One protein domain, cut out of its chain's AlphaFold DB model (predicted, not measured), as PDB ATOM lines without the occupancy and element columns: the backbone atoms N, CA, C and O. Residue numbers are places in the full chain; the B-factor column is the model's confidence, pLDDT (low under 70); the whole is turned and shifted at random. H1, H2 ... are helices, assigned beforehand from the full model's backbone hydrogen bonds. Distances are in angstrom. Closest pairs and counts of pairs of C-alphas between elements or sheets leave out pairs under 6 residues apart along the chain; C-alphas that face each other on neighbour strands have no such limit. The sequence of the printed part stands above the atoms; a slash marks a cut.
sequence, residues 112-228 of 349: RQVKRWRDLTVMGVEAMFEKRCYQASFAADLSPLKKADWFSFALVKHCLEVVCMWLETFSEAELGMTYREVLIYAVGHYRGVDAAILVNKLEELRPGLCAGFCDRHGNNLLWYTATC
ATOM      1  N   ARG A 112      -4.174 -30.511 -19.240       82.81
ATOM      2  CA  ARG A 112      -3.380 -31.668 -18.798       82.81
ATOM      3  C   ARG A 112      -3.664 -32.913 -19.641       82.81
ATOM      4  O   ARG A 112      -2.725 -33.610 -20.001       82.81
ATOM      5  N   GLN A 113      -4.929 -33.174 -19.968       80.06
ATOM      6  CA  GLN A 113      -5.335 -34.287 -20.832       80.06
ATOM      7  C   GLN A 113      -4.827 -34.101 -22.263       80.06
ATOM      8  O   GLN A 113      -4.210 -35.003 -22.817       80.06
ATOM      9  N   VAL A 114      -4.960 -32.892 -22.814       81.31
ATOM     10  CA  VAL A 114      -4.436 -32.560 -24.149       81.31
ATOM     11  C   VAL A 114      -2.913 -32.717 -24.223       81.31
ATOM     12  O   VAL A 114      -2.384 -33.125 -25.256       81.31
ATOM     13  N   LYS A 115      -2.185 -32.420 -23.137       80.00
ATOM     14  CA  LYS A 115      -0.735 -32.652 -23.079       80.00
ATOM     15  C   LYS A 115      -0.405 -34.145 -23.153       80.00
ATOM     16  O   LYS A 115       0.451 -34.505 -23.952       80.00
ATOM     17  N   ARG A 116      -1.129 -34.991 -22.406       83.19
ATOM     18  CA  ARG A 116      -0.944 -36.455 -22.416       83.19
ATOM     19  C   ARG A 116      -1.199 -37.088 -23.782       83.19
ATOM     20  O   ARG A 116      -0.590 -38.098 -24.099       83.19
ATOM     21  N   TRP A 117      -2.024 -36.477 -24.636       83.75
ATOM     22  CA  TRP A 117      -2.202 -36.961 -26.011       83.75
ATOM     23  C   TRP A 117      -0.915 -36.945 -26.847       83.75
ATOM     24  O   TRP A 117      -0.808 -37.690 -27.813       83.75
ATOM     25  N   ARG A 118       0.058 -36.092 -26.504       78.31
ATOM     26  CA  ARG A 118       1.362 -36.059 -27.187       78.31
ATOM     27  C   ARG A 118       2.251 -37.239 -26.805       78.31
ATOM     28  O   ARG A 118       3.184 -37.535 -27.538       78.31
ATOM     29  N   ASP A 119       1.932 -37.891 -25.693       78.88
ATOM     30  CA  ASP A 119       2.671 -39.025 -25.148       78.88
ATOM     31  C   ASP A 119       2.065 -40.369 -25.619       78.88
ATOM     32  O   ASP A 119       2.530 -41.437 -25.223       78.88
ATOM     33  N   LEU A 120       1.022 -40.334 -26.467       75.56
ATOM     34  CA  LEU A 120       0.444 -41.528 -27.093       75.56
ATOM     35  C   LEU A 120       1.461 -42.159 -28.046       75.56
ATOM     36  O   LEU A 120       2.160 -41.466 -28.788       75.56
ATOM     37  N   THR A 121       1.530 -43.490 -28.054       76.25
ATOM     38  CA  THR A 121       2.499 -44.195 -28.897       76.25
ATOM     39  C   THR A 121       2.156 -44.004 -30.374       76.25
ATOM     40  O   THR A 121       1.003 -44.156 -30.786       76.25
ATOM     41  N   VAL A 122       3.172 -43.688 -31.185       74.88
ATOM     42  CA  VAL A 122       3.012 -43.398 -32.624       74.88
ATOM     43  C   VAL A 122       2.300 -44.544 -33.340       74.88
ATOM     44  O   VAL A 122       1.327 -44.308 -34.047       74.88
ATOM     45  N   MET A 123       2.702 -45.785 -33.056       67.94
ATOM     46  CA  MET A 123       2.085 -46.989 -33.620       67.94
ATOM     47  C   MET A 123       0.578 -47.076 -33.323       67.94
ATOM     48  O   MET A 123      -0.208 -47.418 -34.203       67.94
ATOM     49  N   GLY A 124       0.153 -46.750 -32.098       69.06
ATOM     50  CA  GLY A 124      -1.266 -46.759 -31.736       69.06
ATOM     51  C   GLY A 124      -2.053 -45.657 -32.441       69.06
ATOM     52  O   GLY A 124      -3.163 -45.893 -32.914       69.06
ATOM     53  N   VAL A 125      -1.463 -44.467 -32.566       73.94
ATOM     54  CA  VAL A 125      -2.066 -43.331 -33.278       73.94
ATOM     55  C   VAL A 125      -2.213 -43.629 -34.775       73.94
ATOM     56  O   VAL A 125      -3.275 -43.381 -35.345       73.94
ATOM     57  N   GLU A 126      -1.191 -44.206 -35.408       68.31
ATOM     58  CA  GLU A 126      -1.246 -44.650 -36.806       68.31
ATOM     59  C   GLU A 126      -2.339 -45.702 -37.009       68.31
ATOM     60  O   GLU A 126      -3.193 -45.542 -37.883       68.31
ATOM     61  N   ALA A 127      -2.403 -46.715 -36.138       69.31
ATOM     62  CA  ALA A 127      -3.447 -47.733 -36.184       69.31
ATOM     63  C   ALA A 127      -4.864 -47.139 -36.075       69.31
ATOM     64  O   ALA A 127      -5.784 -47.624 -36.738       69.31
ATOM     65  N   MET A 128      -5.055 -46.071 -35.290       76.50
ATOM     66  CA  MET A 128      -6.340 -45.369 -35.200       76.50
ATOM     67  C   MET A 128      -6.731 -44.665 -36.503       76.50
ATOM     68  O   MET A 128      -7.895 -44.725 -36.904       76.50
ATOM     69  N   PHE A 129      -5.783 -44.011 -37.179       70.81
ATOM     70  CA  PHE A 129      -6.043 -43.352 -38.465       70.81
ATOM     71  C   PHE A 129      -6.241 -44.353 -39.605       70.81
ATOM     72  O   PHE A 129      -7.070 -44.128 -40.487       70.81
ATOM     73  N   GLU A 130      -5.541 -45.484 -39.553       73.38
ATOM     74  CA  GLU A 130      -5.696 -46.596 -40.490       73.38
ATOM     75  C   GLU A 130      -6.880 -47.513 -40.165       73.38
ATOM     76  O   GLU A 130      -7.089 -48.511 -40.856       73.38
ATOM     77  N   LYS A 131      -7.666 -47.184 -39.131       79.06
ATOM     78  CA  LYS A 131      -8.868 -47.927 -38.719       79.06
ATOM     79  C   LYS A 131      -8.600 -49.373 -38.282       79.06
ATOM     80  O   LYS A 131      -9.499 -50.216 -38.235       79.06
ATOM     81  N   ARG A 132      -7.364 -49.681 -37.891       76.88
ATOM     82  CA  ARG A 132      -6.952 -50.995 -37.383       76.88
ATOM     83  C   ARG A 132      -7.297 -51.114 -35.901       76.88
ATOM     84  O   ARG A 132      -6.432 -51.064 -35.030       76.88
ATOM     85  N   CYS A 133      -8.587 -51.280 -35.619       84.81
ATOM     86  CA  CYS A 133      -9.171 -51.216 -34.275       84.81
ATOM     87  C   CYS A 133      -8.489 -52.145 -33.247       84.81
ATOM     88  O   CYS A 133      -8.236 -51.735 -32.113       84.81
ATOM     89  N   TYR A 134      -8.118 -53.366 -33.644       82.75
ATOM     90  CA  TYR A 134      -7.389 -54.303 -32.778       82.75
ATOM     91  C   TYR A 134      -5.975 -53.818 -32.431       82.75
ATOM     92  O   TYR A 134      -5.572 -53.883 -31.276       82.75
ATOM     93  N   GLN A 135      -5.241 -53.279 -33.410       79.69
ATOM     94  CA  GLN A 135      -3.887 -52.753 -33.195       79.69
ATOM     95  C   GLN A 135      -3.911 -51.485 -32.336       79.69
ATOM     96  O   GLN A 135      -3.065 -51.323 -31.460       79.69
ATOM     97  N   ALA A 136      -4.919 -50.627 -32.523       79.06
ATOM     98  CA  ALA A 136      -5.136 -49.462 -31.669       79.06
ATOM     99  C   ALA A 136      -5.425 -49.864 -30.211       79.06
ATOM    100  O   ALA A 136      -4.913 -49.237 -29.288       79.06
ATOM    101  N   SER A 137      -6.204 -50.930 -29.998       86.50
ATOM    102  CA  SER A 137      -6.523 -51.435 -28.652       86.50
ATOM    103  C   SER A 137      -5.307 -52.057 -27.980       86.50
ATOM    104  O   SER A 137      -4.995 -51.717 -26.846       86.50
ATOM    105  N   PHE A 138      -4.554 -52.872 -28.719       86.19
ATOM    106  CA  PHE A 138      -3.304 -53.453 -28.243       86.19
ATOM    107  C   PHE A 138      -2.283 -52.377 -27.844       86.19
ATOM    108  O   PHE A 138      -1.663 -52.460 -26.787       86.19
ATOM    109  N   ALA A 139      -2.145 -51.323 -28.653       81.19
ATOM    110  CA  ALA A 139      -1.274 -50.198 -28.329       81.19
ATOM    111  C   ALA A 139      -1.743 -49.423 -27.086       81.19
ATOM    112  O   ALA A 139      -0.904 -48.961 -26.313       81.19
ATOM    113  N   ALA A 140      -3.058 -49.295 -26.884       86.75
ATOM    114  CA  ALA A 140      -3.621 -48.668 -25.693       86.75
ATOM    115  C   ALA A 140      -3.385 -49.507 -24.429       86.75
ATOM    116  O   ALA A 140      -3.043 -48.942 -23.395       86.75
ATOM    117  N   ASP A 141      -3.497 -50.835 -24.516       87.31
ATOM    118  CA  ASP A 141      -3.273 -51.751 -23.390       87.31
ATOM    119  C   ASP A 141      -1.794 -51.818 -22.962       87.31
ATOM    120  O   ASP A 141      -1.498 -51.982 -21.781       87.31
ATOM    121  N   LEU A 142      -0.857 -51.654 -23.902       85.75
ATOM    122  CA  LEU A 142       0.585 -51.594 -23.614       85.75
ATOM    123  C   LEU A 142       1.070 -50.209 -23.162       85.75
ATOM    124  O   LEU A 142       2.234 -50.044 -22.788       85.75
ATOM    125  N   SER A 143       0.215 -49.191 -23.242       86.00
ATOM    126  CA  SER A 143       0.579 -47.819 -22.912       86.00
ATOM    127  C   SER A 143       0.506 -47.567 -21.403       86.00
ATOM    128  O   SER A 143      -0.419 -48.036 -20.745       86.00
ATOM    129  N   PRO A 144       1.403 -46.737 -20.836       84.19
ATOM    130  CA  PRO A 144       1.241 -46.247 -19.466       84.19
ATOM    131  C   PRO A 144       0.083 -45.238 -19.323       84.19
ATOM    132  O   PRO A 144      -0.262 -44.847 -18.206       84.19
ATOM    133  N   LEU A 145      -0.498 -44.768 -20.434       86.75
ATOM    134  CA  LEU A 145      -1.625 -43.838 -20.435       86.75
ATOM    135  C   LEU A 145      -2.954 -44.567 -20.258       86.75
ATOM    136  O   LEU A 145      -3.145 -45.690 -20.716       86.75
ATOM    137  N   LYS A 146      -3.917 -43.891 -19.628       89.44
ATOM    138  CA  LYS A 146      -5.247 -44.461 -19.400       89.44
ATOM    139  C   LYS A 146      -6.016 -44.572 -20.714       89.44
ATOM    140  O   LYS A 146      -5.922 -43.685 -21.563       89.44
ATOM    141  N   LYS A 147      -6.884 -45.583 -20.832       91.38
ATOM    142  CA  LYS A 147      -7.810 -45.735 -21.972       91.38
ATOM    143  C   LYS A 147      -8.636 -44.476 -22.241       91.38
ATOM    144  O   LYS A 147      -8.830 -44.123 -23.398       91.38
ATOM    145  N   ALA A 148      -9.013 -43.735 -21.201       92.31
ATOM    146  CA  ALA A 148      -9.675 -42.438 -21.333       92.31
ATOM    147  C   ALA A 148      -8.886 -41.400 -22.160       92.31
ATOM    148  O   ALA A 148      -9.470 -40.642 -22.940       92.31
ATOM    149  N   ASP A 149      -7.554 -41.360 -22.039       90.31
ATOM    150  CA  ASP A 149      -6.714 -40.441 -22.818       90.31
ATOM    151  C   ASP A 149      -6.709 -40.838 -24.303       90.31
ATOM    152  O   ASP A 149      -6.855 -39.980 -25.175       90.31
ATOM    153  N   TRP A 150      -6.644 -42.140 -24.584       90.62
ATOM    154  CA  TRP A 150      -6.743 -42.681 -25.937       90.62
ATOM    155  C   TRP A 150      -8.135 -42.477 -26.555       90.62
ATOM    156  O   TRP A 150      -8.246 -42.096 -27.720       90.62
ATOM    157  N   PHE A 151      -9.202 -42.693 -25.783       94.69
ATOM    158  CA  PHE A 151     -10.580 -42.581 -26.261       94.69
ATOM    159  C   PHE A 151     -10.939 -41.130 -26.582       94.69
ATOM    160  O   PHE A 151     -11.430 -40.834 -27.670       94.69
ATOM    161  N   SER A 152     -10.614 -40.206 -25.674       91.25
ATOM    162  CA  SER A 152     -10.792 -38.768 -25.908       91.25
ATOM    163  C   SER A 152      -9.998 -38.277 -27.123       91.25
ATOM    164  O   SER A 152     -10.516 -37.489 -27.916       91.25
ATOM    165  N   PHE A 153      -8.782 -38.791 -27.335       86.69
ATOM    166  CA  PHE A 153      -8.014 -38.501 -28.544       86.69
ATOM    167  C   PHE A 153      -8.705 -39.025 -29.810       86.69
ATOM    168  O   PHE A 153      -8.873 -38.265 -30.765       86.69
ATOM    169  N   ALA A 154      -9.154 -40.285 -29.815       86.44
ATOM    170  CA  ALA A 154      -9.868 -40.885 -30.945       86.44
ATOM    171  C   ALA A 154     -11.151 -40.106 -31.292       86.44
ATOM    172  O   ALA A 154     -11.439 -39.871 -32.469       86.44
ATOM    173  N   LEU A 155     -11.879 -39.636 -30.273       87.19
ATOM    174  CA  LEU A 155     -13.073 -38.802 -30.415       87.19
ATOM    175  C   LEU A 155     -12.748 -37.421 -31.018       87.19
ATOM    176  O   LEU A 155     -13.451 -36.924 -31.894       87.19
ATOM    177  N   VAL A 156     -11.643 -36.795 -30.608       81.81
ATOM    178  CA  VAL A 156     -11.208 -35.486 -31.134       81.81
ATOM    179  C   VAL A 156     -10.651 -35.591 -32.552       81.81
ATOM    180  O   VAL A 156     -10.814 -34.673 -33.356       81.81
ATOM    181  N   LYS A 157      -9.988 -36.701 -32.877       81.56
ATOM    182  CA  LYS A 157      -9.423 -36.963 -34.208       81.56
ATOM    183  C   LYS A 157     -10.408 -37.601 -35.183       81.56
ATOM    184  O   LYS A 157     -10.027 -37.868 -36.318       81.56
ATOM    185  N   HIS A 158     -11.669 -37.766 -34.781       77.19
ATOM    186  CA  HIS A 158     -12.731 -38.348 -35.601       77.19
ATOM    187  C   HIS A 158     -12.419 -39.776 -36.094       77.19
ATOM    188  O   HIS A 158     -12.838 -40.174 -37.181       77.19
ATOM    189  N   CYS A 159     -11.731 -40.582 -35.280       79.94
ATOM    190  CA  CYS A 159     -11.450 -41.997 -35.547       79.94
ATOM    191  C   CYS A 159     -12.689 -42.862 -35.247       79.94
ATOM    192  O   CYS A 159     -12.693 -43.685 -34.335       79.94
ATOM    193  N   LEU A 160     -13.770 -42.633 -35.997       82.62
ATOM    194  CA  LEU A 160     -15.126 -43.099 -35.686       82.62
ATOM    195  C   LEU A 160     -15.249 -44.612 -35.461       82.62
ATOM    196  O   LEU A 160     -15.965 -45.029 -34.560       82.62
ATOM    197  N   GLU A 161     -14.566 -45.426 -36.263       82.12
ATOM    198  CA  GLU A 161     -14.634 -46.891 -36.161       82.12
ATOM    199  C   GLU A 161     -14.027 -47.389 -34.846       82.12
ATOM    200  O   GLU A 161     -14.624 -48.222 -34.168       82.12
ATOM    201  N   VAL A 162     -12.907 -46.792 -34.428       84.75
ATOM    202  CA  VAL A 162     -12.284 -47.068 -33.127       84.75
ATOM    203  C   VAL A 162     -13.189 -46.592 -31.994       84.75
ATOM    204  O   VAL A 162     -13.417 -47.337 -31.050       84.75
ATOM    205  N   VAL A 163     -13.755 -45.384 -32.110       91.56
ATOM    206  CA  VAL A 163     -14.687 -44.831 -31.111       91.56
ATOM    207  C   VAL A 163     -15.902 -45.741 -30.931       91.56
ATOM    208  O   VAL A 163     -16.247 -46.062 -29.799       91.56
ATOM    209  N   CYS A 164     -16.535 -46.188 -32.019       87.62
ATOM    210  CA  CYS A 164     -17.707 -47.062 -31.948       87.62
ATOM    211  C   CYS A 164     -17.361 -48.424 -31.345       87.62
ATOM    212  O   CYS A 164     -18.075 -48.887 -30.463       87.62
ATOM    213  N   MET A 165     -16.248 -49.031 -31.769       91.12
ATOM    214  CA  MET A 165     -15.804 -50.316 -31.230       91.12
ATOM    215  C   MET A 165     -15.484 -50.210 -29.731       91.12
ATOM    216  O   MET A 165     -15.865 -51.073 -28.945       91.12
ATOM    217  N   TRP A 166     -14.843 -49.122 -29.300       94.12
ATOM    218  CA  TRP A 166     -14.507 -48.912 -27.891       94.12
ATOM    219  C   TRP A 166     -15.730 -48.631 -27.021       94.12
ATOM    220  O   TRP A 166     -15.764 -49.102 -25.891       94.12
ATOM    221  N   LEU A 167     -16.745 -47.938 -27.548       94.06
ATOM    222  CA  LEU A 167     -18.030 -47.749 -26.864       94.06
ATOM    223  C   LEU A 167     -18.777 -49.072 -26.621       94.06
ATOM    224  O   LEU A 167     -19.496 -49.181 -25.630       94.06
ATOM    225  N   GLU A 168     -18.618 -50.053 -27.515       91.38
ATOM    226  CA  GLU A 168     -19.195 -51.399 -27.379       91.38
ATOM    227  C   GLU A 168     -18.385 -52.301 -26.439       91.38
ATOM    228  O   GLU A 168     -18.941 -53.201 -25.814       91.38
ATOM    229  N   THR A 169     -17.072 -52.079 -26.363       91.44
ATOM    230  CA  THR A 169     -16.138 -53.001 -25.701       91.44
ATOM    231  C   THR A 169     -15.824 -52.603 -24.262       91.44
ATOM    232  O   THR A 169     -15.603 -53.474 -23.424       91.44
ATOM    233  N   PHE A 170     -15.783 -51.303 -23.963       93.19
ATOM    234  CA  PHE A 170     -15.327 -50.785 -22.675       93.19
ATOM    235  C   PHE A 170     -16.428 -50.011 -21.952       93.19
ATOM    236  O   PHE A 170     -17.304 -49.398 -22.563       93.19
ATOM    237  N   SER A 171     -16.357 -50.011 -20.623       93.81
ATOM    238  CA  SER A 171     -17.298 -49.279 -19.773       93.81
ATOM    239  C   SER A 171     -17.071 -47.758 -19.808       93.81
ATOM    240  O   SER A 171     -15.957 -47.286 -20.044       93.81
ATOM    241  N   GLU A 172     -18.106 -46.969 -19.482       93.00
ATOM    242  CA  GLU A 172     -18.008 -45.498 -19.346       93.00
ATOM    243  C   GLU A 172     -16.863 -45.079 -18.395       93.00
ATOM    244  O   GLU A 172     -16.184 -44.077 -18.629       93.00
ATOM    245  N   ALA A 173     -16.599 -45.873 -17.348       92.75
ATOM    246  CA  ALA A 173     -15.533 -45.625 -16.379       92.75
ATOM    247  C   ALA A 173     -14.126 -45.795 -16.978       92.75
ATOM    248  O   ALA A 173     -13.238 -44.986 -16.706       92.75
ATOM    249  N   GLU A 174     -13.917 -46.814 -17.815       92.62
ATOM    250  CA  GLU A 174     -12.637 -47.045 -18.502       92.62
ATOM    251  C   GLU A 174     -12.372 -45.994 -19.583       92.62
ATOM    252  O   GLU A 174     -11.242 -45.519 -19.741       92.62
ATOM    253  N   LEU A 175     -13.428 -45.604 -20.300       93.44
ATOM    254  CA  LEU A 175     -13.392 -44.556 -21.319       93.44
ATOM    255  C   LEU A 175     -13.285 -43.151 -20.709       93.44
ATOM    256  O   LEU A 175     -12.939 -42.200 -21.411       93.44
ATOM    257  N   GLY A 176     -13.550 -43.015 -19.407       91.75
ATOM    258  CA  GLY A 176     -13.510 -41.752 -18.672       91.75
ATOM    259  C   GLY A 176     -14.545 -40.735 -19.149       91.75
ATOM    260  O   GLY A 176     -14.339 -39.537 -18.954       91.75
ATOM    261  N   MET A 177     -15.605 -41.199 -19.815       92.19
ATOM    262  CA  MET A 177     -16.682 -40.385 -20.374       92.19
ATOM    263  C   MET A 177     -17.979 -41.188 -20.383       92.19
ATOM    264  O   MET A 177     -18.008 -42.342 -20.813       92.19
ATOM    265  N   THR A 178     -19.070 -40.554 -19.972       90.62
ATOM    266  CA  THR A 178     -20.418 -41.107 -20.098       90.62
ATOM    267  C   THR A 178     -20.912 -41.038 -21.543       90.62
ATOM    268  O   THR A 178     -20.547 -40.142 -22.306       90.62
ATOM    269  N   TYR A 179     -21.830 -41.921 -21.932       85.12
ATOM    270  CA  TYR A 179     -22.507 -41.882 -23.226       85.12
ATOM    271  C   TYR A 179     -23.217 -40.545 -23.458       85.12
ATOM    272  O   TYR A 179     -23.267 -40.066 -24.590       85.12
ATOM    273  N   ARG A 180     -23.710 -39.898 -22.391       79.19
ATOM    274  CA  ARG A 180     -24.296 -38.551 -22.462       79.19
ATOM    275  C   ARG A 180     -23.254 -37.500 -22.843       79.19
ATOM    276  O   ARG A 180     -23.522 -36.681 -23.716       79.19
ATOM    277  N   GLU A 181     -22.067 -37.543 -22.249       82.69
ATOM    278  CA  GLU A 181     -20.954 -36.655 -22.608       82.69
ATOM    279  C   GLU A 181     -20.477 -36.903 -24.046       82.69
ATOM    280  O   GLU A 181     -20.250 -35.956 -24.801       82.69
ATOM    281  N   VAL A 182     -20.400 -38.165 -24.478       85.75
ATOM    282  CA  VAL A 182     -20.055 -38.493 -25.871       85.75
ATOM    283  C   VAL A 182     -21.134 -37.992 -26.836       85.75
ATOM    284  O   VAL A 182     -20.795 -37.442 -27.884       85.75
ATOM    285  N   LEU A 183     -22.420 -38.100 -26.479       74.31
ATOM    286  CA  LEU A 183     -23.530 -37.557 -27.268       74.31
ATOM    287  C   LEU A 183     -23.428 -36.035 -27.398       74.31
ATOM    288  O   LEU A 183     -23.497 -35.508 -28.508       74.31
ATOM    289  N   ILE A 184     -23.213 -35.335 -26.283       70.88
ATOM    290  CA  ILE A 184     -22.995 -33.885 -26.244       70.88
ATOM    291  C   ILE A 184     -21.837 -33.489 -27.166       70.88
ATOM    292  O   ILE A 184     -21.965 -32.578 -27.993       70.88
ATOM    293  N   TYR A 185     -20.716 -34.204 -27.071       77.00
ATOM    294  CA  TYR A 185     -19.547 -33.945 -27.900       77.00
ATOM    295  C   TYR A 185     -19.833 -34.207 -29.389       77.00
ATOM    296  O   TYR A 185     -19.504 -33.383 -30.245       77.00
ATOM    297  N   ALA A 186     -20.501 -35.314 -29.719       75.69
ATOM    298  CA  ALA A 186     -20.884 -35.659 -31.087       75.69
ATOM    299  C   ALA A 186     -21.782 -34.579 -31.714       75.69
ATOM    300  O   ALA A 186     -21.538 -34.119 -32.829       75.69
ATOM    301  N   VAL A 187     -22.782 -34.120 -30.964       64.56
ATOM    302  CA  VAL A 187     -23.721 -33.054 -31.338       64.56
ATOM    303  C   VAL A 187     -22.993 -31.729 -31.616       64.56
ATOM    304  O   VAL A 187     -23.294 -31.054 -32.607       64.56
ATOM    305  N   GLY A 188     -22.007 -31.362 -30.791       62.28
ATOM    306  CA  GLY A 188     -21.231 -30.127 -30.953       62.28
ATOM    307  C   GLY A 188     -20.201 -30.168 -32.090       62.28
ATOM    308  O   GLY A 188     -20.051 -29.189 -32.836       62.28
ATOM    309  N   HIS A 189     -19.513 -31.303 -32.253       65.81
ATOM    310  CA  HIS A 189     -18.266 -31.387 -33.022       65.81
ATOM    311  C   HIS A 189     -18.344 -32.262 -34.283       65.81
ATOM    312  O   HIS A 189     -17.635 -31.978 -35.250       65.81
ATOM    313  N   TYR A 190     -19.212 -33.274 -34.337       62.72
ATOM    314  CA  TYR A 190     -19.359 -34.140 -35.512       62.72
ATOM    315  C   TYR A 190     -20.421 -33.595 -36.482       62.72
ATOM    316  O   TYR A 190     -21.343 -32.867 -36.109       62.72
ATOM    317  N   ARG A 191     -20.294 -33.928 -37.775       60.00
ATOM    318  CA  ARG A 191     -21.215 -33.479 -38.836       60.00
ATOM    319  C   ARG A 191     -21.518 -34.610 -39.816       60.00
ATOM    320  O   ARG A 191     -20.709 -35.507 -40.009       60.00
ATOM    321  N   GLY A 192     -22.655 -34.510 -40.504       54.22
ATOM    322  CA  GLY A 192     -23.006 -35.438 -41.581       54.22
ATOM    323  C   GLY A 192     -23.182 -36.887 -41.112       54.22
ATOM    324  O   GLY A 192     -23.766 -37.140 -40.062       54.22
ATOM    325  N   VAL A 193     -22.683 -37.827 -41.920       56.72
ATOM    326  CA  VAL A 193     -22.835 -39.277 -41.707       56.72
ATOM    327  C   VAL A 193     -22.144 -39.741 -40.424       56.72
ATOM    328  O   VAL A 193     -22.714 -40.548 -39.699       56.72
ATOM    329  N   ASP A 194     -20.981 -39.182 -40.094       62.69
ATOM    330  CA  ASP A 194     -20.204 -39.596 -38.919       62.69
ATOM    331  C   ASP A 194     -20.933 -39.275 -37.608       62.69
ATOM    332  O   ASP A 194     -20.927 -40.077 -36.676       62.69
ATOM    333  N   ALA A 195     -21.620 -38.127 -37.555       64.56
ATOM    334  CA  ALA A 195     -22.473 -37.777 -36.422       64.56
ATOM    335  C   ALA A 195     -23.656 -38.742 -36.291       64.56
ATOM    336  O   ALA A 195     -23.952 -39.201 -35.195       64.56
ATOM    337  N   ALA A 196     -24.301 -39.084 -37.411       60.75
ATOM    338  CA  ALA A 196     -25.428 -40.010 -37.411       60.75
ATOM    339  C   ALA A 196     -25.018 -41.422 -36.962       60.75
ATOM    340  O   ALA A 196     -25.740 -42.043 -36.190       60.75
ATOM    341  N   ILE A 197     -23.856 -41.917 -37.406       68.44
ATOM    342  CA  ILE A 197     -23.322 -43.220 -36.984       68.44
ATOM    343  C   ILE A 197     -23.066 -43.226 -35.476       68.44
ATOM    344  O   ILE A 197     -23.540 -44.126 -34.790       68.44
ATOM    345  N   LEU A 198     -22.360 -42.215 -34.958       74.12
ATOM    346  CA  LEU A 198     -22.016 -42.152 -33.539       74.12
ATOM    347  C   LEU A 198     -23.263 -42.028 -32.654       74.12
ATOM    348  O   LEU A 198     -23.379 -42.718 -31.650       74.12
ATOM    349  N   VAL A 199     -24.226 -41.192 -33.045       69.00
ATOM    350  CA  VAL A 199     -25.479 -40.999 -32.299       69.00
ATOM    351  C   VAL A 199     -26.336 -42.262 -32.313       69.00
ATOM    352  O   VAL A 199     -26.827 -42.665 -31.264       69.00
ATOM    353  N   ASN A 200     -26.468 -42.926 -33.466       64.44
ATOM    354  CA  ASN A 200     -27.172 -44.206 -33.540       64.44
ATOM    355  C   ASN A 200     -26.495 -45.259 -32.660       64.44
ATOM    356  O   ASN A 200     -27.184 -45.974 -31.945       64.44
ATOM    357  N   LYS A 201     -25.157 -45.318 -32.663       76.50
ATOM    358  CA  LYS A 201     -24.402 -46.240 -31.809       76.50
ATOM    359  C   LYS A 201     -24.662 -45.986 -30.323       76.50
ATOM    360  O   LYS A 201     -24.876 -46.926 -29.568       76.50
ATOM    361  N   LEU A 202     -24.682 -44.724 -29.902       75.06
ATOM    362  CA  LEU A 202     -24.976 -44.359 -28.514       75.06
ATOM    363  C   LEU A 202     -26.419 -44.700 -28.118       75.06
ATOM    364  O   LEU A 202     -26.644 -45.164 -27.006       75.06
ATOM    365  N   GLU A 203     -27.383 -44.512 -29.022       70.31
ATOM    366  CA  GLU A 203     -28.784 -44.885 -28.792       70.31
ATOM    367  C   GLU A 203     -28.982 -46.410 -28.752       70.31
ATOM    368  O   GLU A 203     -29.789 -46.901 -27.969       70.31
ATOM    369  N   GLU A 204     -28.229 -47.169 -29.556       73.06
ATOM    370  CA  GLU A 204     -28.192 -48.637 -29.497       73.06
ATOM    371  C   GLU A 204     -27.666 -49.132 -28.144       73.06
ATOM    372  O   GLU A 204     -28.247 -50.040 -27.552       73.06
ATOM    373  N   LEU A 205     -26.586 -48.522 -27.645       75.25
ATOM    374  CA  LEU A 205     -25.959 -48.890 -26.372       75.25
ATOM    375  C   LEU A 205     -26.776 -48.434 -25.158       75.25
ATOM    376  O   LEU A 205     -26.803 -49.115 -24.133       75.25
ATOM    377  N   ARG A 206     -27.456 -47.288 -25.261       73.44
ATOM    378  CA  ARG A 206     -28.307 -46.737 -24.204       73.44
ATOM    379  C   ARG A 206     -29.608 -46.176 -24.792       73.44
ATOM    380  O   ARG A 206     -29.694 -44.972 -25.043       73.44
ATOM    381  N   PRO A 207     -30.641 -47.021 -24.956       69.88
ATOM    382  CA  PRO A 207     -31.934 -46.587 -25.475       69.88
ATOM    383  C   PRO A 207     -32.551 -45.460 -24.639       69.88
ATOM    384  O   PRO A 207     -32.554 -45.512 -23.408       69.88
ATOM    385  N   GLY A 208     -33.088 -44.439 -25.306       52.84
ATOM    386  CA  GLY A 208     -33.684 -43.260 -24.677       52.84
ATOM    387  C   GLY A 208     -32.697 -42.130 -24.371       52.84
ATOM    388  O   GLY A 208     -33.127 -41.065 -23.923       52.84
ATOM    389  N   LEU A 209     -31.397 -42.303 -24.643       59.44
ATOM    390  CA  LEU A 209     -30.385 -41.264 -24.435       59.44
ATOM    391  C   LEU A 209     -30.660 -40.028 -25.304       59.44
ATOM    392  O   LEU A 209     -30.615 -38.896 -24.821       59.44
ATOM    393  N   CYS A 210     -31.009 -40.248 -26.570       56.16
ATOM    394  CA  CYS A 210     -31.390 -39.202 -27.510       56.16
ATOM    395  C   CYS A 210     -32.690 -38.509 -27.104       56.16
ATOM    396  O   CYS A 210     -32.798 -37.290 -27.233       56.16
ATOM    397  N   ALA A 211     -33.675 -39.264 -26.606       51.28
ATOM    398  CA  ALA A 211     -34.952 -38.722 -26.142       51.28
ATOM    399  C   ALA A 211     -34.776 -37.830 -24.902       51.28
ATOM    400  O   ALA A 211     -35.433 -36.796 -24.805       51.28
ATOM    401  N   GLY A 212     -33.858 -38.201 -24.005       51.06
ATOM    402  CA  GLY A 212     -33.514 -37.451 -22.796       51.06
ATOM    403  C   GLY A 212     -32.574 -36.261 -23.012       51.06
ATOM    404  O   GLY A 212     -32.313 -35.519 -22.064       51.06
ATOM    405  N   PHE A 213     -32.062 -36.045 -24.229       56.78
ATOM    406  CA  PHE A 213     -31.225 -34.887 -24.547       56.78
ATOM    407  C   PHE A 213     -32.092 -33.640 -24.759       56.78
ATOM    408  O   PHE A 213     -32.291 -33.192 -25.887       56.78
ATOM    409  N   CYS A 214     -32.639 -33.102 -23.672       50.72
ATOM    410  CA  CYS A 214     -33.549 -31.958 -23.676       50.72
ATOM    411  C   CYS A 214     -32.954 -30.731 -22.977       50.72
ATOM    412  O   CYS A 214     -32.082 -30.850 -22.119       50.72
ATOM    413  N   ASP A 215     -33.453 -29.545 -23.328       48.34
ATOM    414  CA  ASP A 215     -33.212 -28.335 -22.540       48.34
ATOM    415  C   ASP A 215     -34.060 -28.324 -21.254       48.34
ATOM    416  O   ASP A 215     -34.936 -29.166 -21.037       48.34
ATOM    417  N   ARG A 216     -33.843 -27.311 -20.409       41.72
ATOM    418  CA  ARG A 216     -34.620 -27.056 -19.179       41.72
ATOM    419  C   ARG A 216     -36.132 -26.873 -19.390       41.72
ATOM    420  O   ARG A 216     -36.872 -26.777 -18.418       41.72
ATOM    421  N   HIS A 217     -36.585 -26.772 -20.636       40.22
ATOM    422  CA  HIS A 217     -37.983 -26.606 -21.019       40.22
ATOM    423  C   HIS A 217     -38.564 -27.875 -21.667       40.22
ATOM    424  O   HIS A 217     -39.705 -27.850 -22.121       40.22
ATOM    425  N   GLY A 218     -37.804 -28.977 -21.706       42.41
ATOM    426  CA  GLY A 218     -38.233 -30.248 -22.288       42.41
ATOM    427  C   GLY A 218     -38.119 -30.315 -23.813       42.41
ATOM    428  O   GLY A 218     -38.596 -31.279 -24.409       42.41
ATOM    429  N   ASN A 219     -37.486 -29.333 -24.464       43.84
ATOM    430  CA  ASN A 219     -37.274 -29.365 -25.909       43.84
ATOM    431  C   ASN A 219     -36.093 -30.272 -26.234       43.84
ATOM    432  O   ASN A 219     -34.976 -30.024 -25.780       43.84
ATOM    433  N   ASN A 220     -36.316 -31.282 -27.070       49.09
ATOM    434  CA  ASN A 220     -35.265 -32.207 -27.460       49.09
ATOM    435  C   ASN A 220     -34.222 -31.517 -28.359       49.09
ATOM    436  O   ASN A 220     -34.504 -31.093 -29.486       49.09
ATOM    437  N   LEU A 221     -33.000 -31.420 -27.837       48.44
ATOM    438  CA  LEU A 221     -31.904 -30.663 -28.412       48.44
ATOM    439  C   LEU A 221     -31.241 -31.369 -29.608       48.44
ATOM    440  O   LEU A 221     -30.590 -30.720 -30.432       48.44
ATOM    441  N   LEU A 222     -31.453 -32.682 -29.749       50.28
ATOM    442  CA  LEU A 222     -30.899 -33.513 -30.821       50.28
ATOM    443  C   LEU A 222     -31.433 -33.081 -32.193       50.28
ATOM    444  O   LEU A 222     -30.705 -33.083 -33.187       50.28
ATOM    445  N   TRP A 223     -32.696 -32.648 -32.248       43.53
ATOM    446  CA  TRP A 223     -33.329 -32.160 -33.475       43.53
ATOM    447  C   TRP A 223     -32.706 -30.863 -33.989       43.53
ATOM    448  O   TRP A 223     -32.673 -30.633 -35.203       43.53
ATOM    449  N   TYR A 224     -32.147 -30.030 -33.105       44.12
ATOM    450  CA  TYR A 224     -31.427 -28.831 -33.532       44.12
ATOM    451  C   TYR A 224     -30.137 -29.202 -34.276       44.12
ATOM    452  O   TYR A 224     -29.804 -28.562 -35.272       44.12
ATOM    453  N   THR A 225     -29.459 -30.290 -33.905       44.56
ATOM    454  CA  THR A 225     -28.234 -30.739 -34.589       44.56
ATOM    455  C   THR A 225     -28.459 -31.740 -35.715       44.56
ATOM    456  O   THR A 225     -27.679 -31.741 -36.666       44.56
ATOM    457  N   ALA A 226     -29.555 -32.505 -35.706       41.72
ATOM    458  CA  ALA A 226     -29.905 -33.450 -36.772       41.72
ATOM    459  C   ALA A 226     -30.109 -32.771 -38.139       41.72
ATOM    460  O   ALA A 226     -29.756 -33.320 -39.184       41.72
ATOM    461  N   THR A 227     -30.586 -31.521 -38.156       40.28
ATOM    462  CA  THR A 227     -30.663 -30.710 -39.388       40.28
ATOM    463  C   THR A 227     -29.287 -30.349 -39.962       40.28
ATOM    464  O   THR A 227     -29.161 -30.134 -41.170       40.28
ATOM    465  N   CYS A 228     -28.236 -30.363 -39.133       38.31
ATOM    466  CA  CYS A 228     -26.840 -30.181 -39.533       38.31
ATOM    467  C   CYS A 228     -26.175 -31.486 -40.017       38.31
ATOM    468  O   CYS A 228     -25.044 -31.448 -40.507       38.31
TER     469      CYS A 228
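This is residues 112 to 228 of the 349 residues of an uncharacterized protein of Lentisphaerae bacterium (UniProt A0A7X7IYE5). Three helical hairpins, H2 with H3, H4 with H5 and H7 with H8, follow one another in a row along the longest axis, with H4 and H5 in the middle. H1 crosses H4 toward the H2 and H3 end of the row, the short H6 packs on H4, and a long link leads to H9 beyond H7 and H8 at the opposite end. The printed part has 117 residues with nine named helices, H1 to H9 in order along the chain, and no named strand; its class is all helix. It is compact, with a radius of gyration of the C-alphas of 14.6 A, yet elongated, spanning 45 by 25 by 24 A.

Start at the longest helix, H8, residues 192 to 205. It touches H7, residues 179 to 189, in a hairpin with a shallow tilt of 7 degrees, opposite ways; the closest C-alphas, of Ala 186 and Ala 195, are 6.0 A apart. H8 also touches H5, residues 160 to 169, at a shallow tilt of 2 degrees, the same way, closest at the C-alphas of Cys 164 and Leu 198, 6.7 A. H5 forms a hairpin with the hub, H4, residues 147 to 156, at a shallow tilt of 33 degrees, only just short of steep; look at the C-alphas of Ala 154 and Val 163, their closest, 6.2 A apart. H4 touches H6, residues 172 to 175, where the C-alphas of Ala 148 and Leu 175, the closest, are 4.3 A apart. H1, residues 112 to 119, touches H4 about perpendicular at 88 degrees, closest at the C-alphas of Trp 117 and Phe 153, 6.5 A. H3, residues 133 to 141, touches H5 at a steep tilt of 63 degrees, closest at the C-alphas of Cys 133 and Val 162, 5.3 A. H3 makes a hairpin with H2, residues 122 to 129, whose closest C-alphas, of Gly 124 and Ala 136, are 4.7 A apart. H9, residues 222 to 228, and H7 only just touch, with 3 pairs of C-alphas within 8 A; the closest are those of Val 187 and Thr 225, 6.0 A. Every O i to N i+4 pair is within hydrogen-bond range in H2, H3, H4, H5, H7 and H8, against 2 of 4 in H1 and 1 of 3 in H9, while H6, with 4 residues, is too short for any O i to N i+4 pair; in H9, 2 of 4 O i to N i+3 pairs are within range.

Find C-alpha 112 at (-3.380, -31.668, -18.798), where H1 begins. H8 runs 20.5 A from C-alpha 192 at (-23.006, -35.438, -41.581) to C-alpha 205; H7 measures 15.0 A, H4 14.2 A and H5 14.1 A. H9 ends at C-alpha 228, (-26.840, -30.181, -39.533).

The C-alphas of Met 123 and His 217, the two farthest apart, are 46.7 A from each other. The printed part has no cut, and the link from H8 to H9, residues 206 to 221, is long. In this model the mean pLDDT of the printed part is 74.1; 39 residues are under 70, among them 187 to 197 and 207 to 228.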